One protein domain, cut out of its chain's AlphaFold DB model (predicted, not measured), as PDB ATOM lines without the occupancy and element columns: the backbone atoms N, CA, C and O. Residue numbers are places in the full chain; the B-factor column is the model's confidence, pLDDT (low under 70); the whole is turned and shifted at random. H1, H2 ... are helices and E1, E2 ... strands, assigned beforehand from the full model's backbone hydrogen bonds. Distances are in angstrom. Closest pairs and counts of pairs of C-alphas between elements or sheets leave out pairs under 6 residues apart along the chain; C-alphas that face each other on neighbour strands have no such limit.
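Overview. This is residues 18 to 230 of the 516 residues of an uncharacterized protein of Thanatephorus cucumeris (strain AG1-IA) (UniProt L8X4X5). Two strongly twisted sheets, E1 E2 E4 E8 E10 and E3 E5 E6 E7 E9, lie face to face as a sandwich wound into a jelly roll, one long hairpin of nested antiparallel pairs: E2 with E10, E3 with E9, E4 with E8, E5 with E7. A helical hairpin, H1 and H2, extends this body at one end. The printed part has 213 residues with four named helices and ten named strands, in the order H1 H2 E1 E2 E3 H3 E4 E5 E6 E7 E8 H4 E9 E10; its class is mixed. It is only just loose, close to compact, with a radius of gyration of the C-alphas of 20.7 A, and elongated, spanning 73 by 45 by 31 A.

Arrangement. H1, residues 30 to 45, and H2, residues 55 to 64, touch, the closest C-alphas being those of Leu 43 and Val 58, 6.3 A apart. They run opposite ways at a steep tilt of 40 degrees. In both, every O i to N i+4 pair is within hydrogen-bond range; H3, residues 102 to 105, and H4, residues 194 to 197, are too short for such a pair. One branched sheet holds E1, residues 68 to 74, E2, residues 80 to 83, E4, residues 108 to 117, E8, residues 181 to 189, and E10, residues 216 to 229. E1 and E2 lie on one side of E10, E4 on the other side. Its neighbours are antiparallel, with N 71 and O 226 at 2.8 A, N 82 and O 217 at 3.0 A, N 112 and O 225 at 2.9 A, and N 183 and O 115 at 2.8 A. Each of the four helices only grazes this sheet. The other branched sheet, also antiparallel, holds E3, residues 89 to 96, E5, residues 132 to 141, E6, residues 149 to 151, E7, residues 161 to 166, and E9, residues 203 to 211. E6 and E7 lie on one side of E5, E9 on the other side; N 92 and O 208 are 3.0 A apart, N 150 and O 140 2.9 A, N 136 and O 162 2.9 A, and N 137 and O 205 2.8 A. The facing parts of the two sheets are 9.0 A centre to centre, their strands at 45 degrees.

Along the chain. H1 runs 22.3 A from C-alpha 30 at (165.323, 251.714, 139.613). E5 is 27.4 A long and E4 26.3 A. E10, 36.6 A long, bends by 71 degrees at residue 220 and ends at C-alpha 229, (157.321, 238.386, 142.695).

Size, cuts and confidence. The C-alphas farthest apart, of Pro 48 and Asn 124, are 72.9 A apart. The printed part has no cut. The links E4 to E5 and E7 to E8 are long. Residues 22 to 25 and 171 to 178 have pLDDT under 70.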
ATOM      1  N   THR A  18     189.789 241.142 154.446       75.75
ATOM      2  CA  THR A  18     188.897 239.982 154.318       75.75
ATOM      3  C   THR A  18     187.968 240.129 153.101       75.75
ATOM      4  O   THR A  18     187.202 241.099 153.043       75.75
ATOM      5  N   PRO A  19     187.979 239.173 152.148       77.25
ATOM      6  CA  PRO A  19     187.099 239.205 150.988       77.25
ATOM      7  C   PRO A  19     185.637 239.301 151.426       77.25
ATOM      8  O   PRO A  19     185.146 238.471 152.199       77.25
ATOM      9  N   ARG A  20     184.947 240.333 150.936       82.81
ATOM     10  CA  ARG A  20     183.503 240.527 151.112       82.81
ATOM     11  C   ARG A  20     182.783 240.138 149.826       82.81
ATOM     12  O   ARG A  20     183.391 240.154 148.754       82.81
ATOM     13  N   LEU A  21     181.481 239.865 149.908       84.12
ATOM     14  CA  LEU A  21     180.617 239.764 148.728       84.12
ATOM     15  C   LEU A  21     180.557 241.142 148.043       84.12
ATOM     16  O   LEU A  21     179.656 241.949 148.275       84.12
ATOM     17  N   ALA A  22     181.574 241.435 147.227       60.38
ATOM     18  CA  ALA A  22     181.776 242.712 146.546       60.38
ATOM     19  C   ALA A  22     180.847 242.870 145.333       60.38
ATOM     20  O   ALA A  22     180.631 243.979 144.845       60.38
ATOM     21  N   LYS A  23     180.261 241.766 144.851       61.34
ATOM     22  CA  LYS A  23     179.306 241.787 143.749       61.34
ATOM     23  C   LYS A  23     177.922 242.161 144.248       61.34
ATOM     24  O   LYS A  23     177.351 241.512 145.124       61.34
ATOM     25  N   VAL A  24     177.383 243.202 143.615       54.16
ATOM     26  CA  VAL A  24     175.976 243.586 143.646       54.16
ATOM     27  C   VAL A  24     175.161 242.332 143.356       54.16
ATOM     28  O   VAL A  24     175.027 241.901 142.216       54.16
ATOM     29  N   LEU A  25     174.649 241.699 144.409       65.94
ATOM     30  CA  LEU A  25     173.543 240.764 144.296       65.94
ATOM     31  C   LEU A  25     172.485 241.525 143.504       65.94
ATOM     32  O   LEU A  25     172.057 242.560 143.998       65.94
ATOM     33  N   ASN A  26     172.191 241.096 142.272       71.31
ATOM     34  CA  ASN A  26     171.376 241.821 141.290       71.31
ATOM     35  C   ASN A  26     170.029 242.261 141.892       71.31
ATOM     36  O   ASN A  26     169.023 241.564 141.764       71.31
ATOM     37  N   ILE A  27     170.014 243.393 142.592       77.06
ATOM     38  CA  ILE A  27     168.804 244.079 143.014       77.06
ATOM     39  C   ILE A  27     168.301 244.749 141.738       77.06
ATOM     40  O   ILE A  27     169.099 245.418 141.074       77.06
ATOM     41  N   PRO A  28     167.023 244.571 141.366       77.50
ATOM     42  CA  PRO A  28     166.458 245.269 140.225       77.50
ATOM     43  C   PRO A  28     166.775 246.757 140.345       77.50
ATOM     44  O   PRO A  28     166.454 247.384 141.359       77.50
ATOM     45  N   GLY A  29     167.437 247.309 139.330       85.06
ATOM     46  CA  GLY A  29     167.705 248.739 139.285       85.06
ATOM     47  C   GLY A  29     166.397 249.528 139.312       85.06
ATOM     48  O   GLY A  29     165.323 249.003 139.003       85.06
ATOM     49  N   LEU A  30     166.482 250.818 139.642       85.19
ATOM     50  CA  LEU A  30     165.323 251.714 139.613       85.19
ATOM     51  C   LEU A  30     164.601 251.676 138.252       85.19
ATOM     52  O   LEU A  30     163.376 251.767 138.200       85.19
ATOM     53  N   ASP A  31     165.344 251.475 137.163       86.06
ATOM     54  CA  ASP A  31     164.796 251.388 135.810       86.06
ATOM     55  C   ASP A  31     163.982 250.108 135.563       86.06
ATOM     56  O   ASP A  31     162.954 250.164 134.884       86.06
ATOM     57  N   ASN A  32     164.336 248.983 136.196       85.44
ATOM     58  CA  ASN A  32     163.513 247.770 136.147       85.44
ATOM     59  C   ASN A  32     162.179 248.011 136.855       85.44
ATOM     60  O   ASN A  32     161.124 247.719 136.302       85.44
ATOM     61  N   LEU A  33     162.205 248.629 138.040       87.19
ATOM     62  CA  LEU A  33     160.980 248.945 138.781       87.19
ATOM     63  C   LEU A  33     160.085 249.940 138.026       87.19
ATOM     64  O   LEU A  33     158.864 249.785 138.027       87.19
ATOM     65  N   ARG A  34     160.674 250.933 137.346       84.44
ATOM     66  CA  ARG A  34     159.941 251.845 136.450       84.44
ATOM     67  C   ARG A  34     159.302 251.097 135.285       84.44
ATOM     68  O   ARG A  34     158.151 251.369 134.959       84.44
ATOM     69  N   THR A  35     160.025 250.146 134.699       84.81
ATOM     70  CA  THR A  35     159.519 249.299 133.612       84.81
ATOM     71  C   THR A  35     158.350 248.442 134.088       84.81
ATOM     72  O   THR A  35     157.316 248.408 133.421       84.81
ATOM     73  N   TYR A  36     158.457 247.829 135.272       90.94
ATOM     74  CA  TYR A  36     157.369 247.046 135.860       90.94
ATOM     75  C   TYR A  36     156.132 247.912 136.076       90.94
ATOM     76  O   TYR A  36     155.044 247.563 135.624       90.94
ATOM     77  N   TYR A  37     156.318 249.092 136.674       89.00
ATOM     78  CA  TYR A  37     155.238 250.046 136.898       89.00
ATOM     79  C   TYR A  37     154.567 250.461 135.584       89.00
ATOM     80  O   TYR A  37     153.348 250.377 135.468       89.00
ATOM     81  N   ALA A  38     155.342 250.861 134.572       84.69
ATOM     82  CA  ALA A  38     154.817 251.271 133.270       84.69
ATOM     83  C   ALA A  38     154.056 250.137 132.561       84.69
ATOM     84  O   ALA A  38     152.988 250.369 131.994       84.69
ATOM     85  N   ALA A  39     154.558 248.903 132.637       83.44
ATOM     86  CA  ALA A  39     153.871 247.738 132.095       83.44
ATOM     87  C   ALA A  39     152.539 247.486 132.820       83.44
ATOM     88  O   ALA A  39     151.506 247.332 132.171       83.44
ATOM     89  N   THR A  40     152.522 247.522 134.155       89.88
ATOM     90  CA  THR A  40     151.290 247.400 134.948       89.88
ATOM     91  C   THR A  40     150.287 248.495 134.608       89.88
ATOM     92  O   THR A  40     149.119 248.188 134.389       89.88
ATOM     93  N   MET A  41     150.733 249.748 134.491       85.25
ATOM     94  CA  MET A  41     149.895 250.869 134.059       85.25
ATOM     95  C   MET A  41     149.223 250.575 132.718       85.25
ATOM     96  O   MET A  41     148.004 250.690 132.605       85.25
ATOM     97  N   ALA A  42     149.995 250.135 131.723       81.75
ATOM     98  CA  ALA A  42     149.477 249.812 130.397       81.75
ATOM     99  C   ALA A  42     148.488 248.630 130.418       81.75
ATOM    100  O   ALA A  42     147.508 248.611 129.667       81.75
ATOM    101  N   LEU A  43     148.718 247.630 131.276       85.25
ATOM    102  CA  LEU A  43     147.808 246.494 131.450       85.25
ATOM    103  C   LEU A  43     146.494 246.909 132.124       85.25
ATOM    104  O   LEU A  43     145.429 246.491 131.670       85.25
ATOM    105  N   VAL A  44     146.564 247.753 133.157       88.25
ATOM    106  CA  VAL A  44     145.395 248.240 133.905       88.25
ATOM    107  C   VAL A  44     144.567 249.223 133.081       88.25
ATOM    108  O   VAL A  44     143.346 249.120 133.065       88.25
ATOM    109  N   GLN A  45     145.202 250.169 132.387       87.06
ATOM    110  CA  GLN A  45     144.491 251.200 131.621       87.06
ATOM    111  C   GLN A  45     143.937 250.671 130.295       87.06
ATOM    112  O   GLN A  45     142.915 251.158 129.814       87.06
ATOM    113  N   GLY A  46     144.590 249.669 129.702       84.44
ATOM    114  CA  GLY A  46     144.237 249.210 128.366       84.44
ATOM    115  C   GLY A  46     144.623 250.228 127.288       84.44
ATOM    116  O   GLY A  46     145.609 250.949 127.404       84.44
ATOM    117  N   SER A  47     143.869 250.242 126.198       82.25
ATOM    118  CA  SER A  47     143.990 251.180 125.078       82.25
ATOM    119  C   SER A  47     142.595 251.431 124.487       82.25
ATOM    120  O   SER A  47     141.674 250.673 124.798       82.25
ATOM    121  N   PRO A  48     142.405 252.401 123.575       82.69
ATOM    122  CA  PRO A  48     141.117 252.576 122.895       82.69
ATOM    123  C   PRO A  48     140.596 251.305 122.199       82.69
ATOM    124  O   PRO A  48     139.391 251.134 122.057       82.69
ATOM    125  N   ALA A  49     141.495 250.396 121.801       80.38
ATOM    126  CA  ALA A  49     141.166 249.133 121.140       80.38
ATOM    127  C   ALA A  49     141.147 247.911 122.082       80.38
ATOM    128  O   ALA A  49     140.892 246.798 121.627       80.38
ATOM    129  N   ARG A  50     141.458 248.076 123.377       79.38
ATOM    130  CA  ARG A  50     141.533 246.968 124.343       79.38
ATOM    131  C   ARG A  50     141.162 247.456 125.742       79.38
ATOM    132  O   ARG A  50     141.898 248.291 126.263       79.38
ATOM    133  N   PRO A  51     140.136 246.906 126.406       84.38
ATOM    134  CA  PRO A  51     139.835 247.292 127.779       84.38
ATOM    135  C   PRO A  51     141.015 247.006 128.722       84.38
ATOM    136  O   PRO A  51     141.864 246.148 128.457       84.38
ATOM    137  N   GLY A  52     141.053 247.739 129.833       84.19
ATOM    138  CA  GLY A  52     141.920 247.423 130.960       84.19
ATOM    139  C   GLY A  52     141.691 245.999 131.461       84.19
ATOM    140  O   GLY A  52     140.560 245.509 131.473       84.19
ATOM    141  N   LEU A  53     142.761 245.316 131.858       85.94
ATOM    142  CA  LEU A  53     142.654 243.989 132.462       85.94
ATOM    143  C   LEU A  53     142.191 244.109 133.920       85.94
ATOM    144  O   LEU A  53     142.473 245.129 134.540       85.94
ATOM    145  N   PRO A  54     141.507 243.108 134.494       89.00
ATOM    146  CA  PRO A  54     141.211 243.058 135.926       89.00
ATOM    147  C   PRO A  54     142.491 242.853 136.768       89.00
ATOM    148  O   PRO A  54     143.463 242.280 136.254       89.00
ATOM    149  N   PRO A  55     142.513 243.289 138.045       88.94
ATOM    150  CA  PRO A  55     143.712 243.275 138.889       88.94
ATOM    151  C   PRO A  55     144.393 241.908 138.983       88.94
ATOM    152  O   PRO A  55     145.620 241.814 138.959       88.94
ATOM    153  N   GLU A  56     143.600 240.839 139.047       89.75
ATOM    154  CA  GLU A  56     144.076 239.464 139.182       89.75
ATOM    155  C   GLU A  56     144.895 239.047 137.957       89.75
ATOM    156  O   GLU A  56     145.969 238.466 138.103       89.75
ATOM    157  N   LEU A  57     144.441 239.412 136.749       86.12
ATOM    158  CA  LEU A  57     145.175 239.139 135.510       86.12
ATOM    159  C   LEU A  57     146.431 240.001 135.394       86.12
ATOM    160  O   LEU A  57     147.438 239.533 134.870       86.12
ATOM    161  N   VAL A  58     146.407 241.234 135.899       88.88
ATOM    162  CA  VAL A  58     147.595 242.099 135.913       88.88
ATOM    163  C   VAL A  58     148.672 241.528 136.831       88.88
ATOM    164  O   VAL A  58     149.815 241.384 136.396       88.88
ATOM    165  N   ILE A  59     148.317 241.163 138.069       89.50
ATOM    166  CA  ILE A  59     149.232 240.508 139.018       89.50
ATOM    167  C   ILE A  59     149.795 239.234 138.394       89.50
ATOM    168  O   ILE A  59     151.001 238.996 138.441       89.50
ATOM    169  N   TYR A  60     148.929 238.442 137.765       85.94
ATOM    170  CA  TYR A  60     149.334 237.207 137.121       85.94
ATOM    171  C   TYR A  60     150.335 237.440 135.985       85.94
ATOM    172  O   TYR A  60     151.398 236.829 135.980       85.94
ATOM    173  N   ILE A  61     150.066 238.387 135.082       85.56
ATOM    174  CA  ILE A  61     150.996 238.754 134.004       85.56
ATOM    175  C   ILE A  61     152.330 239.255 134.568       85.56
ATOM    176  O   ILE A  61     153.371 238.905 134.024       85.56
ATOM    177  N   CYS A  62     152.328 240.020 135.664       88.94
ATOM    178  CA  CYS A  62     153.571 240.480 136.296       88.94
ATOM    179  C   CYS A  62     154.421 239.306 136.803       88.94
ATOM    180  O   CYS A  62     155.630 239.296 136.587       88.94
ATOM    181  N   ARG A  63     153.796 238.293 137.424       91.31
ATOM    182  CA  ARG A  63     154.493 237.068 137.852       91.31
ATOM    183  C   ARG A  63     155.095 236.317 136.662       91.31
ATOM    184  O   ARG A  63     156.210 235.833 136.751       91.31
ATOM    185  N   LEU A  64     154.375 236.250 135.546       82.00
ATOM    186  CA  LEU A  64     154.819 235.534 134.347       82.00
ATOM    187  C   LEU A  64     155.882 236.258 133.541       82.00
ATOM    188  O   LEU A  64     156.704 235.622 132.896       82.00
ATOM    189  N   ALA A  65     155.865 237.584 133.581       84.88
ATOM    190  CA  ALA A  65     156.901 238.413 132.988       84.88
ATOM    191  C   ALA A  65     158.182 238.451 133.841       84.88
ATOM    192  O   ALA A  65     159.038 239.301 133.608       84.88
ATOM    193  N   ASP A  66     158.281 237.585 134.854       91.75
ATOM    194  CA  ASP A  66     159.346 237.550 135.844       91.75
ATOM    195  C   ASP A  66     159.652 238.919 136.464       91.75
ATOM    196  O   ASP A  66     160.805 239.298 136.692       91.75
ATOM    197  N   PHE A  67     158.604 239.696 136.765       93.12
ATOM    198  CA  PHE A  67     158.803 240.929 137.513       93.12
ATOM    199  C   PHE A  67     159.185 240.536 138.931       93.12
ATOM    200  O   PHE A  67     158.354 240.098 139.721       93.12
ATOM    201  N   GLU A  68     160.468 240.649 139.245       94.62
ATOM    202  CA  GLU A  68     161.032 240.201 140.512       94.62
ATOM    203  C   GLU A  68     161.500 241.369 141.373       94.62
ATOM    204  O   GLU A  68     162.025 242.371 140.888       94.62
ATOM    205  N   VAL A  69     161.381 241.196 142.685       93.00
ATOM    206  CA  VAL A  69     162.050 242.010 143.697       93.00
ATOM    207  C   VAL A  69     162.985 241.121 144.489       93.00
ATOM    208  O   VAL A  69     162.576 240.105 145.051       93.00
ATOM    209  N   VAL A  70     164.241 241.544 144.585       94.12
ATOM    210  CA  VAL A  70     165.253 240.854 145.380       94.12
ATOM    211  C   VAL A  70     165.418 241.565 146.716       94.12
ATOM    212  O   VAL A  70     165.693 242.764 146.773       94.12
ATOM    213  N   ARG A  71     165.273 240.813 147.805       94.81
ATOM    214  CA  ARG A  71     165.598 241.240 149.168       94.81
ATOM    215  C   ARG A  71     166.798 240.453 149.653       94.81
ATOM    216  O   ARG A  71     166.889 239.254 149.425       94.81
ATOM    217  N   ILE A  72     167.714 241.121 150.338       95.00
ATOM    218  CA  ILE A  72     168.939 240.494 150.826       95.00
ATOM    219  C   ILE A  72     169.008 240.693 152.328       95.00
ATOM    220  O   ILE A  72     168.919 241.820 152.814       95.00
ATOM    221  N   THR A  73     169.188 239.594 153.051       96.50
ATOM    222  CA  THR A  73     169.576 239.625 154.461       96.50
ATOM    223  C   THR A  73     171.043 239.242 154.540       96.50
ATOM    224  O   THR A  73     171.395 238.139 154.129       96.50
ATOM    225  N   LYS A  74     171.894 240.154 155.014       96.38
ATOM    226  CA  LYS A  74     173.337 239.918 155.151       96.38
ATOM    227  C   LYS A  74     173.685 239.445 156.559       96.38
ATOM    228  O   LYS A  74     172.997 239.803 157.519       96.38
ATOM    229  N   SER A  75     174.759 238.675 156.673       96.00
ATOM    230  CA  SER A  75     175.396 238.379 157.947       96.00
ATOM    231  C   SER A  75     175.933 239.657 158.600       96.00
ATOM    232  O   SER A  75     176.227 240.630 157.901       96.00
ATOM    233  N   PRO A  76     176.091 239.674 159.935       94.81
ATOM    234  CA  PRO A  76     176.895 240.702 160.584       94.81
ATOM    235  C   PRO A  76     178.338 240.652 160.068       94.81
ATOM    236  O   PRO A  76     178.798 239.612 159.596       94.81
ATOM    237  N   GLU A  77     179.049 241.773 160.179       90.69
ATOM    238  CA  GLU A  77     180.456 241.834 159.785       90.69
ATOM    239  C   GLU A  77     181.334 240.941 160.672       90.69
ATOM    240  O   GLU A  77     181.099 240.803 161.877       90.69
ATOM    241  N   GLY A  78     182.378 240.377 160.065       90.06
ATOM    242  CA  GLY A  78     183.399 239.587 160.743       90.06
ATOM    243  C   GLY A  78     183.294 238.087 160.481       90.06
ATOM    244  O   GLY A  78     182.249 237.548 160.117       90.06
ATOM    245  N   ILE A  79     184.416 237.401 160.694       93.75
ATOM    246  CA  ILE A  79     184.523 235.960 160.474       93.75
ATOM    247  C   ILE A  79     183.699 235.212 161.524       93.75
ATOM    248  O   ILE A  79     183.823 235.434 162.733       93.75
ATOM    249  N   LYS A  80     182.881 234.271 161.056       97.00
ATOM    250  CA  LYS A  80     182.157 233.320 161.889       97.00
ATOM    251  C   LYS A  80     182.737 231.926 161.714       97.00
ATOM    252  O   LYS A  80     182.930 231.458 160.598       97.00
ATOM    253  N   GLU A  81     182.969 231.258 162.838       96.75
ATOM    254  CA  GLU A  81     183.452 229.880 162.881       96.75
ATOM    255  C   GLU A  81     182.564 229.022 163.788       96.75
ATOM    256  O   GLU A  81     182.091 229.470 164.848       96.75
ATOM    257  N   VAL A  82     182.375 227.773 163.363       97.50
ATOM    258  CA  VAL A  82     181.998 226.640 164.212       97.50
ATOM    259  C   VAL A  82     182.988 225.505 163.962       97.50
ATOM    260  O   VAL A  82     183.320 225.203 162.816       97.50
ATOM    261  N   ARG A  83     183.470 224.884 165.039       96.69
ATOM    262  CA  ARG A  83     184.457 223.806 164.995       96.69
ATOM    263  C   ARG A  83     183.946 222.618 165.782       96.69
ATOM    264  O   ARG A  83     183.503 222.785 166.916       96.69
ATOM    265  N   ALA A  84     184.043 221.438 165.186       95.31
ATOM    266  CA  ALA A  84     183.720 220.191 165.849       95.31
ATOM    267  C   ALA A  84     184.960 219.601 166.528       95.31
ATOM    268  O   ALA A  84     186.039 219.500 165.943       95.31
ATOM    269  N   TRP A  85     184.790 219.202 167.790       95.25
ATOM    270  CA  TRP A  85     185.828 218.549 168.601       95.25
ATOM    271  C   TRP A  85     185.552 217.062 168.820       95.25
ATOM    272  O   TRP A  85     186.419 216.325 169.287       95.25
ATOM    273  N   SER A  86     184.352 216.612 168.460       94.81
ATOM    274  CA  SER A  86     183.871 215.248 168.644       94.81
ATOM    275  C   SER A  86     183.128 214.766 167.388       94.81
ATOM    276  O   SER A  86     182.920 215.549 166.461       94.81
ATOM    277  N   PRO A  87     182.695 213.496 167.328       94.25
ATOM    278  CA  PRO A  87     181.836 212.996 166.249       94.25
ATOM    279  C   PRO A  87     180.431 213.625 166.198       94.25
ATOM    280  O   PRO A  87     179.680 213.372 165.253       94.25
ATOM    281  N   LYS A  88     180.045 214.406 167.217       96.19
ATOM    282  CA  LYS A  88     178.753 215.096 167.266       96.19
ATOM    283  C   LYS A  88     178.749 216.305 166.330       96.19
ATOM    284  O   LYS A  88     179.795 216.867 166.015       96.19
ATOM    285  N   ILE A  89     177.555 216.679 165.881       96.94
ATOM    286  CA  ILE A  89     177.351 217.879 165.071       96.94
ATOM    287  C   ILE A  89     177.402 219.088 166.001       96.94
ATOM    288  O   ILE A  89     176.566 219.217 166.892       96.94
ATOM    289  N   GLU A  90     178.349 219.983 165.752       97.88
ATOM    290  CA  GLU A  90     178.372 221.316 166.339       97.88
ATOM    291  C   GLU A  90     177.650 222.281 165.401       97.88
ATOM    292  O   GLU A  90     177.822 222.235 164.177       97.88
ATOM    293  N   SER A  91     176.827 223.163 165.965       97.81
ATOM    294  CA  SER A  91     176.052 224.124 165.181       97.81
ATOM    295  C   SER A  91     176.060 225.507 165.813       97.81
ATOM    296  O   SER A  91     176.109 225.646 167.034       97.81
ATOM    297  N   ARG A  92     176.021 226.547 164.975       97.94
ATOM    298  CA  ARG A  92     176.000 227.938 165.434       97.94
ATOM    299  C   ARG A  92     175.127 228.796 164.530       97.94
ATOM    300  O   ARG A  92     175.341 228.836 163.319       97.94
ATOM    301  N   LEU A  93     174.182 229.522 165.132       97.88
ATOM    302  CA  LEU A  93     173.425 230.563 164.439       97.88
ATOM    303  C   LEU A  93     174.380 231.658 163.949       97.88
ATOM    304  O   LEU A  93     175.226 232.150 164.705       97.88
ATOM    305  N   TRP A  94     174.225 232.052 162.689       98.12
ATOM    306  CA  TRP A  94     175.006 233.132 162.099       98.12
ATOM    307  C   TRP A  94     174.220 234.428 162.008       98.12
ATOM    308  O   TRP A  94     174.630 235.435 162.580       98.12
ATOM    309  N   PHE A  95     173.096 234.389 161.300       98.25
ATOM    310  CA  PHE A  95     172.188 235.513 161.114       98.25
ATOM    311  C   PHE A  95     170.790 235.005 160.764       98.25
ATOM    312  O   PHE A  95     170.596 233.816 160.504       98.25
ATOM    313  N   GLN A  96     169.812 235.907 160.770       98.38
ATOM    314  CA  GLN A  96     168.424 235.575 160.471       98.38
ATOM    315  C   GLN A  96     167.688 236.728 159.790       98.38
ATOM    316  O   GLN A  96     168.099 237.886 159.885       98.38
ATOM    317  N   THR A  97     166.585 236.416 159.115       98.25
ATOM    318  CA  THR A  97     165.688 237.419 158.533       98.25
ATOM    319  C   THR A  97     164.877 238.137 159.609       98.25
ATOM    320  O   THR A  97     164.780 237.705 160.758       98.25
ATOM    321  N   LYS A  98     164.217 239.230 159.215       97.50
ATOM    322  CA  LYS A  98     163.097 239.774 159.996       97.50
ATOM    323  C   LYS A  98     161.915 238.786 159.978       97.50
ATOM    324  O   LYS A  98     161.830 238.006 159.022       97.50
ATOM    325  N   PRO A  99     161.000 238.855 160.966       98.06
ATOM    326  CA  PRO A  99     159.753 238.096 160.946       98.06
ATOM    327  C   PRO A  99     159.013 238.259 159.619       98.06
ATOM    328  O   PRO A  99     158.798 239.378 159.132       98.06
ATOM    329  N   MET A 100     158.668 237.130 159.013       97.44
ATOM    330  CA  MET A 100     157.995 237.056 157.727       97.44
ATOM    331  C   MET A 100     156.545 237.501 157.881       97.44
ATOM    332  O   MET A 100     155.804 236.979 158.709       97.44
ATOM    333  N   LYS A 101     156.117 238.455 157.056       96.81
ATOM    334  CA  LYS A 101     154.712 238.875 156.990       96.81
ATOM    335  C   LYS A 101     153.981 238.077 155.921       96.81
ATOM    336  O   LYS A 101     154.576 237.771 154.882       96.81
ATOM    337  N   LYS A 102     152.680 237.846 156.100       95.75
ATOM    338  CA  LYS A 102     151.847 237.119 155.129       95.75
ATOM    339  C   LYS A 102     151.963 237.630 153.682       95.75
ATOM    340  O   LYS A 102     152.149 236.789 152.805       95.75
ATOM    341  N   PRO A 103     151.969 238.953 153.397       93.25
ATOM    342  CA  PRO A 103     152.115 239.442 152.022       93.25
ATOM    343  C   PRO A 103     153.465 239.113 151.377       93.25
ATOM    344  O   PRO A 103     153.561 239.047 150.158       93.25
ATOM    345  N   ILE A 104     154.527 238.951 152.173       94.56
ATOM    346  CA  ILE A 104     155.835 238.544 151.648       94.56
ATOM    347  C   ILE A 104     155.788 237.055 151.324       94.56
ATOM    348  O   ILE A 104     156.145 236.689 150.212       94.56
ATOM    349  N   LEU A 105     155.298 236.226 152.253       96.00
ATOM    350  CA  LEU A 105     155.223 234.769 152.088       96.00
ATOM    351  C   LEU A 105     154.466 234.366 150.819       96.00
ATOM    352  O   LEU A 105     154.959 233.546 150.054       96.00
ATOM    353  N   SER A 106     153.330 235.006 150.533       94.12
ATOM    354  CA  SER A 106     152.532 234.727 149.327       94.12
ATOM    355  C   SER A 106     153.196 235.144 148.009       94.12
ATOM    356  O   SER A 106     152.659 234.859 146.937       94.12
ATOM    357  N   ARG A 107     154.312 235.877 148.080       95.56
ATOM    358  CA  ARG A 107     155.050 236.409 146.930       95.56
ATOM    359  C   ARG A 107     156.423 235.780 146.761       95.56
ATOM    360  O   ARG A 107     157.059 236.069 145.756       95.56
ATOM    361  N   ILE A 108     156.922 234.992 147.714       96.25
ATOM    362  CA  ILE A 108     158.249 234.382 147.575       96.25
ATOM    363  C   ILE A 108     158.243 233.457 146.356       96.25
ATOM    364  O   ILE A 108     157.413 232.561 146.251       96.25
ATOM    365  N   LYS A 109     159.180 233.708 145.439       95.88
ATOM    366  CA  LYS A 109     159.494 232.851 144.295       95.88
ATOM    367  C   LYS A 109     160.559 231.833 144.689       95.88
ATOM    368  O   LYS A 109     160.434 230.647 144.411       95.88
ATOM    369  N   SER A 110     161.621 232.307 145.337       96.94
ATOM    370  CA  SER A 110     162.729 231.448 145.740       96.94
ATOM    371  C   SER A 110     163.607 232.092 146.803       96.94
ATOM    372  O   SER A 110     163.671 233.322 146.899       96.94
ATOM    373  N   ILE A 111     164.375 231.277 147.524       98.00
ATOM    374  CA  ILE A 111     165.501 231.753 148.338       98.00
ATOM    375  C   ILE A 111     166.797 231.037 147.961       98.00
ATOM    376  O   ILE A 111     166.783 229.872 147.572       98.00
ATOM    377  N   GLN A 112     167.924 231.729 148.100       97.88
ATOM    378  CA  GLN A 112     169.256 231.162 147.907       97.88
ATOM    379  C   GLN A 112     170.229 231.776 148.912       97.88
ATOM    380  O   GLN A 112     170.301 232.998 149.056       97.88
ATOM    381  N   LEU A 113     170.982 230.929 149.607       97.81
ATOM    382  CA  LEU A 113     172.072 231.368 150.469       97.81
ATOM    383  C   LEU A 113     173.366 231.432 149.657       97.81
ATOM    384  O   LEU A 113     173.709 230.481 148.959       97.81
ATOM    385  N   ILE A 114     174.077 232.547 149.769       97.06
ATOM    386  CA  ILE A 114     175.383 232.778 149.151       97.06
ATOM    387  C   ILE A 114     176.359 233.103 150.277       97.06
ATOM    388  O   ILE A 114     176.037 233.913 151.146       97.06
ATOM    389  N   THR A 115     177.522 232.467 150.297       96.31
ATOM    390  CA  THR A 115     178.517 232.626 151.364       96.31
ATOM    391  C   THR A 115     179.902 232.861 150.781       96.31
ATOM    392  O   THR A 115     180.196 232.442 149.670       96.31
ATOM    393  N   MET A 116     180.756 233.533 151.543       95.44
ATOM    394  CA  MET A 116     182.204 233.537 151.371       95.44
ATOM    395  C   MET A 116     182.767 232.660 152.481       95.44
ATOM    396  O   MET A 116     182.795 233.070 153.645       95.44
ATOM    397  N   SER A 117     183.151 231.429 152.158       95.31
ATOM    398  CA  SER A 117     183.641 230.466 153.147       95.31
ATOM    399  C   SER A 117     184.869 229.717 152.664       95.31
ATOM    400  O   SER A 117     185.153 229.623 151.469       95.31
ATOM    401  N   ARG A 118     185.632 229.216 153.634       92.94
ATOM    402  CA  ARG A 118     186.806 228.379 153.391       92.94
ATOM    403  C   ARG A 118     186.371 226.947 153.077       92.94
ATOM    404  O   ARG A 118     185.291 226.512 153.484       92.94
ATOM    405  N   HIS A 119     187.239 226.191 152.411       87.94
ATOM    406  CA  HIS A 119     187.104 224.734 152.365       87.94
ATOM    407  C   HIS A 119     187.100 224.162 153.794       87.94
ATOM    408  O   HIS A 119     187.609 224.773 154.737       87.94
ATOM    409  N   GLN A 120     186.553 222.961 153.973       86.62
ATOM    410  CA  GLN A 120     186.384 222.363 155.308       86.62
ATOM    411  C   GLN A 120     187.693 221.917 155.993       86.62
ATOM    412  O   GLN A 120     187.660 221.321 157.069       86.62
ATOM    413  N   GLY A 121     188.836 222.166 155.351       84.00
ATOM    414  CA  GLY A 121     190.141 221.621 155.711       84.00
ATOM    415  C   GLY A 121     190.379 220.197 155.201       84.00
ATOM    416  O   GLY A 121     189.615 219.644 154.403       84.00
ATOM    417  N   TRP A 122     191.482 219.614 155.667       80.75
ATOM    418  CA  TRP A 122     191.919 218.277 155.288       80.75
ATOM    419  C   TRP A 122     191.089 217.185 155.968       80.75
ATOM    420  O   TRP A 122     190.790 217.258 157.160       80.75
ATOM    421  N   VAL A 123     190.770 216.128 155.217       82.19
ATOM    422  CA  VAL A 123     190.072 214.944 155.731       82.19
ATOM    423  C   VAL A 123     190.749 213.664 155.252       82.19
ATOM    424  O   VAL A 123     191.079 213.525 154.076       82.19
ATOM    425  N   ASN A 124     190.890 212.695 156.164       79.94
ATOM    426  CA  ASN A 124     191.459 211.370 155.879       79.94
ATOM    427  C   ASN A 124     190.714 210.618 154.764       79.94
ATOM    428  O   ASN A 124     191.302 209.841 154.019       79.94
ATOM    429  N   ASN A 125     189.398 210.818 154.668       80.00
ATOM    430  CA  ASN A 125     188.546 210.128 153.712       80.00
ATOM    431  C   ASN A 125     187.892 211.133 152.761       80.00
ATOM    432  O   ASN A 125     186.798 211.627 153.029       80.00
ATOM    433  N   ARG A 126     188.546 211.386 151.624       76.00
ATOM    434  CA  ARG A 126     188.031 212.272 150.564       76.00
ATOM    435  C   ARG A 126     186.777 211.734 149.863       76.00
ATOM    436  O   ARG A 126     186.073 212.505 149.233       76.00
ATOM    437  N   SER A 127     186.492 210.431 149.977       76.12
ATOM    438  CA  SER A 127     185.289 209.805 149.394       76.12
ATOM    439  C   SER A 127     184.032 209.945 150.263       76.12
ATOM    440  O   SER A 127     182.997 209.369 149.936       76.12
ATOM    441  N   GLY A 128     184.138 210.597 151.424       78.12
ATOM    442  CA  GLY A 128     183.006 210.843 152.315       78.12
ATOM    443  C   GLY A 128     182.252 212.120 151.959       78.12
ATOM    444  O   GLY A 128     182.788 212.996 151.282       78.12
ATOM    445  N   ASP A 129     181.027 212.232 152.472       83.44
ATOM    446  CA  ASP A 129     180.293 213.492 152.452       83.44
ATOM    447  C   ASP A 129     181.103 214.593 153.158       83.44
ATOM    448  O   ASP A 129     181.827 214.321 154.122       83.44
ATOM    449  N   PRO A 130     180.986 215.850 152.714       90.31
ATOM    450  CA  PRO A 130     181.578 216.971 153.422       90.31
ATOM    451  C   PRO A 130     180.986 217.095 154.835       90.31
ATOM    452  O   PRO A 130     179.779 216.971 155.054       90.31
ATOM    453  N   TRP A 131     181.863 217.367 155.798       94.75
ATOM    454  CA  TRP A 131     181.582 217.389 157.233       94.75
ATOM    455  C   TRP A 131     181.389 218.798 157.782       94.75
ATOM    456  O   TRP A 131     181.216 218.974 158.986       94.75
ATOM    457  N   SER A 132     181.413 219.813 156.922       96.38
ATOM    458  CA  SER A 132     181.014 221.166 157.286       96.38
ATOM    459  C   SER A 132     180.106 221.759 156.211       96.38
ATOM    460  O   SER A 132     180.349 221.603 155.013       96.38
ATOM    461  N   TRP A 133     179.003 222.369 156.633       98.00
ATOM    462  CA  TRP A 133     177.958 222.834 155.724       98.00
ATOM    463  C   TRP A 133     177.136 223.969 156.321       98.00
ATOM    464  O   TRP A 133     177.237 224.276 157.513       98.00
ATOM    465  N   PHE A 134     176.322 224.589 155.473       98.38
ATOM    466  CA  PHE A 134     175.354 225.607 155.857       98.38
ATOM    467  C   PHE A 134     173.938 225.063 155.730       98.38
ATOM    468  O   PHE A 134     173.619 224.313 154.802       98.38
ATOM    469  N   GLU A 135     173.073 225.483 156.641       98.44
ATOM    470  CA  GLU A 135     171.644 225.196 156.585       98.44
ATOM    471  C   GLU A 135     170.820 226.477 156.649       98.44
ATOM    472  O   GLU A 135     171.208 227.454 157.298       98.44
ATOM    473  N   VAL A 136     169.664 226.436 155.989       98.50
ATOM    474  CA  VAL A 136     168.575 227.387 156.193       98.50
ATOM    475  C   VAL A 136     167.529 226.692 157.056       98.50
ATOM    476  O   VAL A 136     166.990 225.655 156.671       98.50
ATOM    477  N   ARG A 137     167.260 227.262 158.228       98.44
ATOM    478  CA  ARG A 137     166.341 226.734 159.238       98.44
ATOM    479  C   ARG A 137     165.176 227.695 159.444       98.44
ATOM    480  O   ARG A 137     165.375 228.908 159.435       98.44
ATOM    481  N   ILE A 138     163.977 227.171 159.674       98.50
ATOM    482  CA  ILE A 138     162.830 227.965 160.122       98.50
ATOM    483  C   ILE A 138     162.846 228.042 161.648       98.50
ATOM    484  O   ILE A 138     163.002 227.027 162.330       98.50
ATOM    485  N   ALA A 139     162.662 229.244 162.182       98.38
ATOM    486  CA  ALA A 139     162.482 229.462 163.608       98.38
ATOM    487  C   ALA A 139     161.216 230.277 163.875       98.38
ATOM    488  O   ALA A 139     160.891 231.194 163.115       98.38
ATOM    489  N   CYS A 140     160.509 229.939 164.947       97.81
ATOM    490  CA  CYS A 140     159.310 230.638 165.399       97.81
ATOM    491  C   CYS A 140     159.611 231.449 166.670       97.81
ATOM    492  O   CYS A 140     160.574 231.133 167.374       97.81
ATOM    493  N   PRO A 141     158.838 232.511 166.961       97.56
ATOM    494  CA  PRO A 141     158.927 233.201 168.247       97.56
ATOM    495  C   PRO A 141     158.726 232.210 169.401       97.56
ATOM    496  O   PRO A 141     157.832 231.369 169.319       97.56
ATOM    497  N   GLY A 142     159.550 232.297 170.445       95.69
ATOM    498  CA  GLY A 142     159.419 231.457 171.636       95.69
ATOM    499  C   GLY A 142     158.191 231.834 172.466       95.69
ATOM    500  O   GLY A 142     157.832 233.013 172.548       95.69
ATOM    501  N   ASP A 143     157.575 230.840 173.109       94.31
ATOM    502  CA  ASP A 143     156.341 231.018 173.889       94.31
ATOM    503  C   ASP A 143     156.545 231.948 175.096       94.31
ATOM    504  O   ASP A 143     155.697 232.787 175.400       94.31
ATOM    505  N   GLU A 144     157.696 231.837 175.767       95.19
ATOM    506  CA  GLU A 144     158.023 232.649 176.947       95.19
ATOM    507  C   GLU A 144     158.513 234.056 176.579       95.19
ATOM    508  O   GLU A 144     158.264 235.024 177.301       95.19
ATOM    509  N   ASN A 145     159.224 234.187 175.453       93.94
ATOM    510  CA  ASN A 145     159.790 235.450 175.003       93.94
ATOM    511  C   ASN A 145     159.701 235.586 173.475       93.94
ATOM    512  O   ASN A 145     160.595 235.111 172.770       93.94
ATOM    513  N   PRO A 146     158.721 236.346 172.954       91.38
ATOM    514  CA  PRO A 146     158.548 236.566 171.515       91.38
ATOM    515  C   PRO A 146     159.731 237.255 170.812       91.38
ATOM    516  O   PRO A 146     159.757 237.338 169.586       91.38
ATOM    517  N   SER A 147     160.694 237.796 171.570       90.38
ATOM    518  CA  SER A 147     161.933 238.372 171.025       90.38
ATOM    519  C   SER A 147     163.027 237.326 170.796       90.38
ATOM    520  O   SER A 147     164.011 237.612 170.111       90.38
ATOM    521  N   GLN A 148     162.884 236.133 171.378       95.12
ATOM    522  CA  GLN A 148     163.749 234.984 171.137       95.12
ATOM    523  C   GLN A 148     163.089 234.063 170.112       95.12
ATOM    524  O   GLN A 148     161.871 233.922 170.076       95.12
ATOM    525  N   PHE A 149     163.907 233.472 169.244       96.88
ATOM    526  CA  PHE A 149     163.441 232.587 168.183       96.88
ATOM    527  C   PHE A 149     164.019 231.200 168.395       96.88
ATOM    528  O   PHE A 149     165.239 231.044 168.501       96.88
ATOM    529  N   GLU A 150     163.143 230.208 168.409       97.38
ATOM    530  CA  GLU A 150     163.493 228.810 168.616       97.38
ATOM    531  C   GLU A 150     163.355 228.028 167.316       97.38
ATOM    532  O   GLU A 150     162.528 228.350 166.460       97.38
ATOM    533  N   ALA A 151     164.197 227.007 167.152       97.62
ATOM    534  CA  ALA A 151     164.133 226.132 165.992       97.62
ATOM    535  C   ALA A 151     162.746 225.491 165.920       97.62
ATOM    536  O   ALA A 151     162.306 224.824 166.854       97.62
ATOM    537  N   LYS A 152     162.061 225.685 164.796       97.75
ATOM    538  CA  LYS A 152     160.759 225.073 164.587       97.75
ATOM    539  C   LYS A 152     160.950 223.582 164.357       97.75
ATOM    540  O   LYS A 152     161.755 223.201 163.509       97.75
ATOM    541  N   LEU A 153     160.199 222.751 165.070       97.12
ATOM    542  CA  LEU A 153     160.186 221.309 164.845       97.12
ATOM    543  C   LEU A 153     159.143 220.948 163.783       97.12
ATOM    544  O   LEU A 153     158.038 221.493 163.761       97.12
ATOM    545  N   ARG A 154     159.501 220.019 162.902       95.25
ATOM    546  CA  ARG A 154     158.591 219.361 161.964       95.25
ATOM    547  C   ARG A 154     157.758 218.311 162.701       95.25
ATOM    548  O   ARG A 154     158.045 217.946 163.839       95.25
ATOM    549  N   GLY A 155     156.739 217.776 162.027       90.56
ATOM    550  CA  GLY A 155     155.880 216.723 162.589       90.56
ATOM    551  C   GLY A 155     156.612 215.428 162.979       90.56
ATOM    552  O   GLY A 155     156.065 214.628 163.729       90.56
ATOM    553  N   ASP A 156     157.842 215.228 162.501       92.44
ATOM    554  CA  ASP A 156     158.724 214.107 162.848       92.44
ATOM    555  C   ASP A 156     159.632 214.390 164.065       92.44
ATOM    556  O   ASP A 156     160.425 213.534 164.455       92.44
ATOM    557  N   GLY A 157     159.515 215.573 164.675       95.56
ATOM    558  CA  GLY A 157     160.308 215.994 165.830       95.56
ATOM    559  C   GLY A 157     161.713 216.498 165.494       95.56
ATOM    560  O   GLY A 157     162.450 216.852 166.413       95.56
ATOM    561  N   TYR A 158     162.099 216.558 164.215       94.44
ATOM    562  CA  TYR A 158     163.367 217.156 163.791       94.44
ATOM    563  C   TYR A 158     163.202 218.644 163.474       94.44
ATOM    564  O   TYR A 158     162.119 219.099 163.113       94.44
ATOM    565  N   ASP A 159     164.292 219.408 163.547       97.38
ATOM    566  CA  ASP A 159     164.291 220.805 163.110       97.38
ATOM    567  C   ASP A 159     163.819 220.929 161.650       97.38
ATOM    568  O   ASP A 159     164.283 220.210 160.758       97.38
ATOM    569  N   ALA A 160     162.971 221.918 161.382       97.75
ATOM    570  CA  ALA A 160     162.620 222.391 160.051       97.75
ATOM    571  C   ALA A 160     163.834 223.093 159.422       97.75
ATOM    572  O   ALA A 160     163.943 224.322 159.419       97.75
ATOM    573  N   SER A 161     164.790 222.292 158.956       98.00
ATOM    574  CA  SER A 161     166.076 222.741 158.437       98.00
ATOM    575  C   SER A 161     166.433 222.024 157.144       98.00
ATOM    576  O   SER A 161     166.261 220.811 157.020       98.00
ATOM    577  N   TRP A 162     166.980 222.775 156.194       98.00
ATOM    578  CA  TRP A 162     167.409 222.262 154.900       98.00
ATOM    579  C   TRP A 162     168.857 222.655 154.642       98.00
ATOM    580  O   TRP A 162     169.255 223.814 154.798       98.00
ATOM    581  N   ARG A 163     169.661 221.676 154.223       97.56
ATOM    582  CA  ARG A 163     171.046 221.914 153.808       97.56
ATOM    583  C   ARG A 163     171.055 222.801 152.570       97.56
ATOM    584  O   ARG A 163     170.396 222.494 151.587       97.56
ATOM    585  N   SER A 164     171.814 223.891 152.628       97.62
ATOM    586  CA  SER A 164     171.986 224.809 151.504       97.62
ATOM    587  C   SER A 164     173.124 224.365 150.594       97.62
ATOM    588  O   SER A 164     172.927 224.200 149.401       97.62
ATOM    589  N   HIS A 165     174.314 224.181 151.150       97.00
ATOM    590  CA  HIS A 165     175.485 223.634 150.474       97.00
ATOM    591  C   HIS A 165     176.514 223.258 151.533       97.00
ATOM    592  O   HIS A 165     176.400 223.647 152.701       97.00
ATOM    593  N   SER A 166     177.524 222.515 151.110       96.75
ATOM    594  CA  SER A 166     178.633 222.112 151.958       96.75
ATOM    595  C   SER A 166     179.920 222.790 151.517       96.75
ATOM    596  O   SER A 166     180.074 223.096 150.336       96.75
ATOM    597  N   ASN A 167     180.849 223.000 152.449       94.25
ATOM    598  CA  ASN A 167     182.176 223.478 152.076       94.25
ATOM    599  C   ASN A 167     182.900 222.368 151.301       94.25
ATOM    600  O   ASN A 167     182.842 221.202 151.716       94.25
ATOM    601  N   PRO A 168     183.593 222.695 150.201       89.31
ATOM    602  CA  PRO A 168     184.327 221.699 149.439       89.31
ATOM    603  C   PRO A 168     185.445 221.084 150.283       89.31
ATOM    604  O   PRO A 168     185.997 221.713 151.193       89.31
ATOM    605  N   VAL A 169     185.782 219.835 149.965       87.06
ATOM    606  CA  VAL A 169     186.991 219.185 150.472       87.06
ATOM    607  C   VAL A 169     188.162 219.684 149.644       87.06
ATOM    608  O   VAL A 169     188.132 219.582 148.420       87.06
ATOM    609  N   GLU A 170     189.182 220.230 150.297       75.75
ATOM    610  CA  GLU A 170     190.370 220.733 149.611       75.75
ATOM    611  C   GLU A 170     191.063 219.608 148.831       75.75
ATOM    612  O   GLU A 170     191.458 218.583 149.399       75.75
ATOM    613  N   GLN A 171     191.204 219.793 147.519       64.19
ATOM    614  CA  GLN A 171     192.037 218.949 146.670       64.19
ATOM    615  C   GLN A 171     193.415 219.597 146.580       64.19
ATOM    616  O   GLN A 171     193.620 220.472 145.754       64.19
ATOM    617  N   GLU A 172     194.325 219.193 147.472       62.38
ATOM    618  CA  GLU A 172     195.776 219.428 147.356       62.38
ATOM    619  C   GLU A 172     196.162 220.833 146.867       62.38
ATOM    620  O   GLU A 172     196.950 220.980 145.936       62.38
ATOM    621  N   ALA A 173     195.630 221.887 147.495       52.50
ATOM    622  CA  ALA A 173     196.173 223.215 147.264       52.50
ATOM    623  C   ALA A 173     197.502 223.316 148.023       52.50
ATOM    624  O   ALA A 173     197.600 223.203 149.245       52.50
ATOM    625  N   SER A 174     198.569 223.449 147.250       55.69
ATOM    626  CA  SER A 174     199.940 223.600 147.702       55.69
ATOM    627  C   SER A 174     200.112 224.887 148.511       55.69
ATOM    628  O   SER A 174     200.439 225.917 147.934       55.69
ATOM    629  N   SER A 175     199.934 224.850 149.834       56.78
ATOM    630  CA  SER A 175     200.397 225.869 150.806       56.78
ATOM    631  C   SER A 175     200.028 227.347 150.557       56.78
ATOM    632  O   SER A 175     200.495 228.211 151.295       56.78
ATOM    633  N   GLN A 176     199.217 227.661 149.548       57.78
ATOM    634  CA  GLN A 176     198.722 229.006 149.303       57.78
ATOM    635  C   GLN A 176     197.600 229.295 150.293       57.78
ATOM    636  O   GLN A 176     196.820 228.413 150.644       57.78
ATOM    637  N   GLU A 177     197.611 230.521 150.807       67.62
ATOM    638  CA  GLU A 177     196.721 231.017 151.851       67.62
ATOM    639  C   GLU A 177     195.272 230.580 151.618       67.62
ATOM    640  O   GLU A 177     194.763 230.642 150.501       67.62
ATOM    641  N   ILE A 178     194.611 230.125 152.689       68.31
ATOM    642  CA  ILE A 178     193.232 229.633 152.639       68.31
ATOM    643  C   ILE A 178     192.295 230.808 152.331       68.31
ATOM    644  O   ILE A 178     191.795 231.495 153.235       68.31
ATOM    645  N   GLU A 179     192.091 231.046 151.041       86.62
ATOM    646  CA  GLU A 179     191.267 232.124 150.520       86.62
ATOM    647  C   GLU A 179     189.780 231.822 150.757       86.62
ATOM    648  O   GLU A 179     189.320 230.676 150.707       86.62
ATOM    649  N   PHE A 180     189.011 232.864 151.068       91.00
ATOM    650  CA  PHE A 180     187.556 232.765 151.119       91.00
ATOM    651  C   PHE A 180     187.016 232.746 149.692       91.00
ATOM    652  O   PHE A 180     187.215 233.702 148.948       91.00
ATOM    653  N   THR A 181     186.280 231.699 149.330       91.94
ATOM    654  CA  THR A 181     185.659 231.585 148.006       91.94
ATOM    655  C   THR A 181     184.147 231.755 148.099       91.94
ATOM    656  O   THR A 181     183.534 231.370 149.099       91.94
ATOM    657  N   GLU A 182     183.538 232.322 147.056       93.62
ATOM    658  CA  GLU A 182     182.080 232.442 146.957       93.62
ATOM    659  C   GLU A 182     181.460 231.062 146.706       93.62
ATOM    660  O   GLU A 182     181.785 230.402 145.721       93.62
ATOM    661  N   HIS A 183     180.518 230.658 147.554       93.88
ATOM    662  CA  HIS A 183     179.703 229.463 147.370       93.88
ATOM    663  C   HIS A 183     178.239 229.848 147.232       93.88
ATOM    664  O   HIS A 183     177.711 230.689 147.965       93.88
ATOM    665  N   ARG A 184     177.562 229.207 146.280       95.56
ATOM    666  CA  ARG A 184     176.134 229.400 146.030       95.56
ATOM    667  C   ARG A 184     175.390 228.142 146.422       95.56
ATOM    668  O   ARG A 184     175.624 227.069 145.874       95.56
ATOM    669  N   GLY A 185     174.495 228.298 147.383       95.81
ATOM    670  CA  GLY A 185     173.631 227.239 147.859       95.81
ATOM    671  C   GLY A 185     172.590 226.784 146.849       95.81
ATOM    672  O   GLY A 185     172.343 227.447 145.837       95.81
ATOM    673  N   LEU A 186     171.919 225.687 147.198       95.75
ATOM    674  CA  LEU A 186     170.693 225.243 146.549       95.75
ATOM    675  C   LEU A 186     169.675 226.390 146.459       95.75
ATOM    676  O   LEU A 186     169.522 227.192 147.388       95.75
ATOM    677  N   LEU A 187     168.987 226.445 145.319       96.69
ATOM    678  CA  LEU A 187     167.864 227.340 145.089       96.69
ATOM    679  C   LEU A 187     166.594 226.666 145.614       96.69
ATOM    680  O   LEU A 187     166.141 225.664 145.070       96.69
ATOM    681  N   PHE A 188     166.015 227.217 146.675       97.00
ATOM    682  CA  PHE A 188     164.754 226.728 147.221       97.00
ATOM    683  C   PHE A 188     163.600 227.434 146.496       97.00
ATOM    684  O   PHE A 188     163.219 228.540 146.889       97.00
ATOM    685  N   GLY A 189     163.100 226.833 145.409       95.44
ATOM    686  CA  GLY A 189     161.945 227.305 144.624       95.44
ATOM    687  C   GLY A 189     160.602 227.068 145.323       95.44
ATOM    688  O   GLY A 189     160.574 226.456 146.388       95.44
ATOM    689  N   THR A 190     159.494 227.566 144.762       92.62
ATOM    690  CA  THR A 190     158.136 227.515 145.362       92.62
ATOM    691  C   THR A 190     157.606 226.111 145.660       92.62
ATOM    692  O   THR A 190     156.673 225.957 146.439       92.62
ATOM    693  N   ASP A 191     158.179 225.100 145.025       92.94
ATOM    694  CA  ASP A 191     157.887 223.675 145.171       92.94
ATOM    695  C   ASP A 191     158.617 223.021 146.358       92.94
ATOM    696  O   ASP A 191     158.330 221.881 146.721       92.94
ATOM    697  N   ASN A 192     159.559 223.727 146.989       94.44
ATOM    698  CA  ASN A 192     160.332 223.176 148.091       94.44
ATOM    699  C   ASN A 192     159.490 222.989 149.368       94.44
ATOM    700  O   ASN A 192     158.751 223.884 149.781       94.44
ATOM    701  N   GLN A 193     159.693 221.861 150.061       94.50
ATOM    702  CA  GLN A 193     158.983 221.522 151.302       94.50
ATOM    703  C   GLN A 193     159.109 222.594 152.400       94.50
ATOM    704  O   GLN A 193     158.203 222.725 153.222       94.50
ATOM    705  N   LEU A 194     160.185 223.390 152.393       96.31
ATOM    706  CA  LEU A 194     160.380 224.531 153.294       96.31
ATOM    707  C   LEU A 194     159.146 225.440 153.372       96.31
ATOM    708  O   LEU A 194     158.781 225.897 154.457       96.31
ATOM    709  N   TRP A 195     158.453 225.658 152.253       95.31
ATOM    710  CA  TRP A 195     157.308 226.568 152.193       95.31
ATOM    711  C   TRP A 195     156.045 226.035 152.867       95.31
ATOM    712  O   TRP A 195     155.183 226.828 153.237       95.31
ATOM    713  N   HIS A 196     155.933 224.722 153.070       94.62
ATOM    714  CA  HIS A 196     154.819 224.135 153.821       94.62
ATOM    715  C   HIS A 196     154.975 224.321 155.332       94.62
ATOM    716  O   HIS A 196     153.987 224.318 156.065       94.62
ATOM    717  N   GLU A 197     156.212 224.500 155.790       97.25
ATOM    718  CA  GLU A 197     156.532 224.606 157.208       97.25
ATOM    719  C   GLU A 197     156.514 226.060 157.695       97.25
ATOM    720  O   GLU A 197     156.226 226.308 158.865       97.25
ATOM    721  N   ILE A 198     156.796 227.042 156.833       97.56
ATOM    722  CA  ILE A 198     156.891 228.453 157.233       97.56
ATOM    723  C   ILE A 198     155.511 229.107 157.418       97.56
ATOM    724  O   ILE A 198     154.594 228.928 156.618       97.56
ATOM    725  N   LYS A 199     155.357 229.901 158.480       97.62
ATOM    726  CA  LYS A 199     154.135 230.654 158.808       97.62
ATOM    727  C   LYS A 199     154.439 232.143 158.981       97.62
ATOM    728  O   LYS A 199     155.589 232.563 159.084       97.62
ATOM    729  N   GLU A 200     153.390 232.965 158.994       97.88
ATOM    730  CA  GLU A 200     153.525 234.378 159.357       97.88
ATOM    731  C   GLU A 200     154.092 234.510 160.780       97.88
ATOM    732  O   GLU A 200     153.662 233.805 161.687       97.88
ATOM    733  N   GLY A 201     155.066 235.404 160.955       97.75
ATOM    734  CA  GLY A 201     155.818 235.587 162.198       97.75
ATOM    735  C   GLY A 201     157.134 234.806 162.261       97.75
ATOM    736  O   GLY A 201     158.051 235.250 162.953       97.75
ATOM    737  N   ASP A 202     157.274 233.718 161.497       98.38
ATOM    738  CA  ASP A 202     158.505 232.921 161.469       98.38
ATOM    739  C   ASP A 202     159.676 233.699 160.836       98.38
ATOM    740  O   ASP A 202     159.497 234.640 160.051       98.38
ATOM    741  N   VAL A 203     160.900 233.279 161.148       98.44
ATOM    742  CA  VAL A 203     162.143 233.786 160.548       98.44
ATOM    743  C   VAL A 203     162.909 232.662 159.858       98.44
ATOM    744  O   VAL A 203     162.816 231.497 160.243       98.44
ATOM    745  N   LEU A 204     163.715 233.023 158.858       98.44
ATOM    746  CA  LEU A 204     164.726 232.129 158.298       98.44
ATOM    747  C   LEU A 204     166.064 232.402 158.979       98.44
ATOM    748  O   LEU A 204     166.576 233.521 158.922       98.44
ATOM    749  N   GLN A 205     166.624 231.376 159.602       98.50
ATOM    750  CA  GLN A 205     167.934 231.376 160.237       98.50
ATOM    751  C   GLN A 205     168.960 230.709 159.326       98.50
ATOM    752  O   GLN A 205     168.698 229.660 158.740       98.50
ATOM    753  N   VAL A 206     170.152 231.293 159.245       98.56
ATOM    754  CA  VAL A 206     171.311 230.677 158.597       98.56
ATOM    755  C   VAL A 206     172.224 230.116 159.676       98.56
ATOM    756  O   VAL A 206     172.666 230.840 160.574       98.56
ATOM    757  N   VAL A 207     172.495 228.816 159.591       98.56
ATOM    758  CA  VAL A 207     173.230 228.060 160.611       98.56
ATOM    759  C   VAL A 207     174.477 227.444 159.985       98.56
ATOM    760  O   VAL A 207     174.396 226.793 158.943       98.56
ATOM    761  N   LEU A 208     175.631 227.630 160.630       98.50
ATOM    762  CA  LEU A 208     176.847 226.893 160.292       98.50
ATOM    763  C   LEU A 208     176.838 225.569 161.043       98.50
ATOM    764  O   LEU A 208     176.514 225.539 162.236       98.50
ATOM    765  N   LYS A 209     177.263 224.499 160.375       98.25
ATOM    766  CA  LYS A 209     177.467 223.188 160.988       98.25
ATOM    767  C   LYS A 209     178.835 222.613 160.657       98.25
ATOM    768  O   LYS A 209     179.346 222.803 159.552       98.25
ATOM    769  N   ALA A 210     179.394 221.896 161.624       97.12
ATOM    770  CA  ALA A 210     180.577 221.064 161.466       97.12
ATOM    771  C   ALA A 210     180.387 219.757 162.247       97.12
ATOM    772  O   ALA A 210     179.742 219.739 163.295       97.12
ATOM    773  N   GLN A 211     180.957 218.666 161.755       95.44
ATOM    774  CA  GLN A 211     180.928 217.358 162.397       95.44
ATOM    775  C   GLN A 211     182.320 216.731 162.339       95.44
ATOM    776  O   GLN A 211     183.037 216.936 161.370       95.44
ATOM    777  N   PHE A 212     182.662 215.924 163.343       92.31
ATOM    778  CA  PHE A 212     183.957 215.256 163.511       92.31
ATOM    779  C   PHE A 212     185.095 216.173 163.946       92.31
ATOM    780  O   PHE A 212     185.227 217.322 163.531       92.31
ATOM    781  N   SER A 213     185.945 215.614 164.809       91.00
ATOM    782  CA  SER A 213     187.067 216.334 165.399       91.00
ATOM    783  C   SER A 213     187.986 216.895 164.314       91.00
ATOM    784  O   SER A 213     188.418 216.166 163.422       91.00
ATOM    785  N   GLY A 214     188.264 218.196 164.391       86.62
ATOM    786  CA  GLY A 214     189.147 218.901 163.462       86.62
ATOM    787  C   GLY A 214     188.436 219.578 162.289       86.62
ATOM    788  O   GLY A 214     189.034 220.459 161.675       86.62
ATOM    789  N   CYS A 215     187.166 219.257 162.022       91.62
ATOM    790  CA  CYS A 215     186.392 219.947 160.990       91.62
ATOM    791  C   CYS A 215     185.920 221.317 161.488       91.62
ATOM    792  O   CYS A 215     185.470 221.465 162.631       91.62
ATOM    793  N   ALA A 216     185.978 222.318 160.612       94.38
ATOM    794  CA  ALA A 216     185.480 223.657 160.889       94.38
ATOM    795  C   ALA A 216     184.701 224.202 159.690       94.38
ATOM    796  O   ALA A 216     185.076 223.980 158.541       94.38
ATOM    797  N   ASN A 217     183.626 224.936 159.969       96.75
ATOM    798  CA  ASN A 217     182.990 225.811 158.994       96.75
ATOM    799  C   ASN A 217     183.394 227.249 159.333       96.75
ATOM    800  O   ASN A 217     183.035 227.737 160.408       96.75
ATOM    801  N   ILE A 218     184.156 227.891 158.445       96.25
ATOM    802  CA  ILE A 218     184.668 229.253 158.614       96.25
ATOM    803  C   ILE A 218     184.159 230.100 157.452       96.25
ATOM    804  O   ILE A 218     184.466 229.811 156.295       96.25
ATOM    805  N   ALA A 219     183.419 231.159 157.764       96.50
ATOM    806  CA  ALA A 219     182.810 232.039 156.777       96.50
ATOM    807  C   ALA A 219     183.052 233.510 157.124       96.50
ATOM    808  O   ALA A 219     182.933 233.893 158.287       96.50
ATOM    809  N   SER A 220     183.405 234.327 156.133       95.12
ATOM    810  CA  SER A 220     183.636 235.766 156.309       95.12
ATOM    811  C   SER A 220     182.386 236.599 156.053       95.12
ATOM    812  O   SER A 220     182.200 237.626 156.699       95.12
ATOM    813  N   ASP A 221     181.542 236.170 155.113       96.31
ATOM    814  CA  ASP A 221     180.367 236.920 154.671       96.31
ATOM    815  C   ASP A 221     179.273 235.971 154.174       96.31
ATOM    816  O   ASP A 221     179.551 234.899 153.633       96.31
ATOM    817  N   GLY A 222     178.019 236.354 154.362       96.50
ATOM    818  CA  GLY A 222     176.856 235.556 154.017       96.50
ATOM    819  C   GLY A 222     175.684 236.439 153.621       96.50
ATOM    820  O   GLY A 222     175.395 237.452 154.251       96.50
ATOM    821  N   ALA A 223     174.965 236.037 152.582       97.25
ATOM    822  CA  ALA A 223     173.790 236.730 152.094       97.25
ATOM    823  C   ALA A 223     172.683 235.731 151.763       97.25
ATOM    824  O   ALA A 223     172.824 234.886 150.879       97.25
ATOM    825  N   LEU A 224     171.546 235.857 152.445       97.81
ATOM    826  CA  LEU A 224     170.325 235.158 152.072       97.81
ATOM    827  C   LEU A 224     169.550 236.025 151.076       97.81
ATOM    828  O   LEU A 224     168.956 237.045 151.449       97.81
ATOM    829  N   LYS A 225     169.587 235.627 149.803       97.12
ATOM    830  CA  LYS A 225     168.845 236.242 148.702       97.12
ATOM    831  C   LYS A 225     167.421 235.692 148.706       97.12
ATOM    832  O   LYS A 225     167.221 234.502 148.498       97.12
ATOM    833  N   ILE A 226     166.442 236.560 148.924       97.25
ATOM    834  CA  ILE A 226     165.011 236.249 148.890       97.25
ATOM    835  C   ILE A 226     164.419 236.932 147.666       97.25
ATOM    836  O   ILE A 226     164.345 238.160 147.607       97.25
ATOM    837  N   VAL A 227     164.023 236.134 146.682       96.56
ATOM    838  CA  VAL A 227     163.381 236.609 145.457       96.56
ATOM    839  C   VAL A 227     161.879 236.500 145.648       96.56
ATOM    840  O   VAL A 227     161.354 235.423 145.932       96.56
ATOM    841  N   THR A 228     161.185 237.623 145.514       96.56
ATOM    842  CA  THR A 228     159.724 237.686 145.525       96.56
ATOM    843  C   THR A 228     159.224 238.186 144.185       96.56
ATOM    844  O   THR A 228     159.853 239.064 143.598       96.56
ATOM    845  N   TRP A 229     158.058 237.729 143.759       96.25
ATOM    846  CA  TRP A 229     157.321 238.386 142.695       96.25
ATOM    847  C   TRP A 229     157.026 239.838 143.070       96.25
ATOM    848  O   TRP A 229     156.550 240.145 144.169       96.25
ATOM    849  N   TRP A 230     157.337 240.741 142.151       94.94
ATOM    850  CA  TRP A 230     156.834 242.095 142.168       94.94
ATOM    851  C   TRP A 230     155.347 242.040 141.840       94.94
ATOM    852  O   TRP A 230     154.916 241.443 140.855       94.94
TER     853      TRP A 230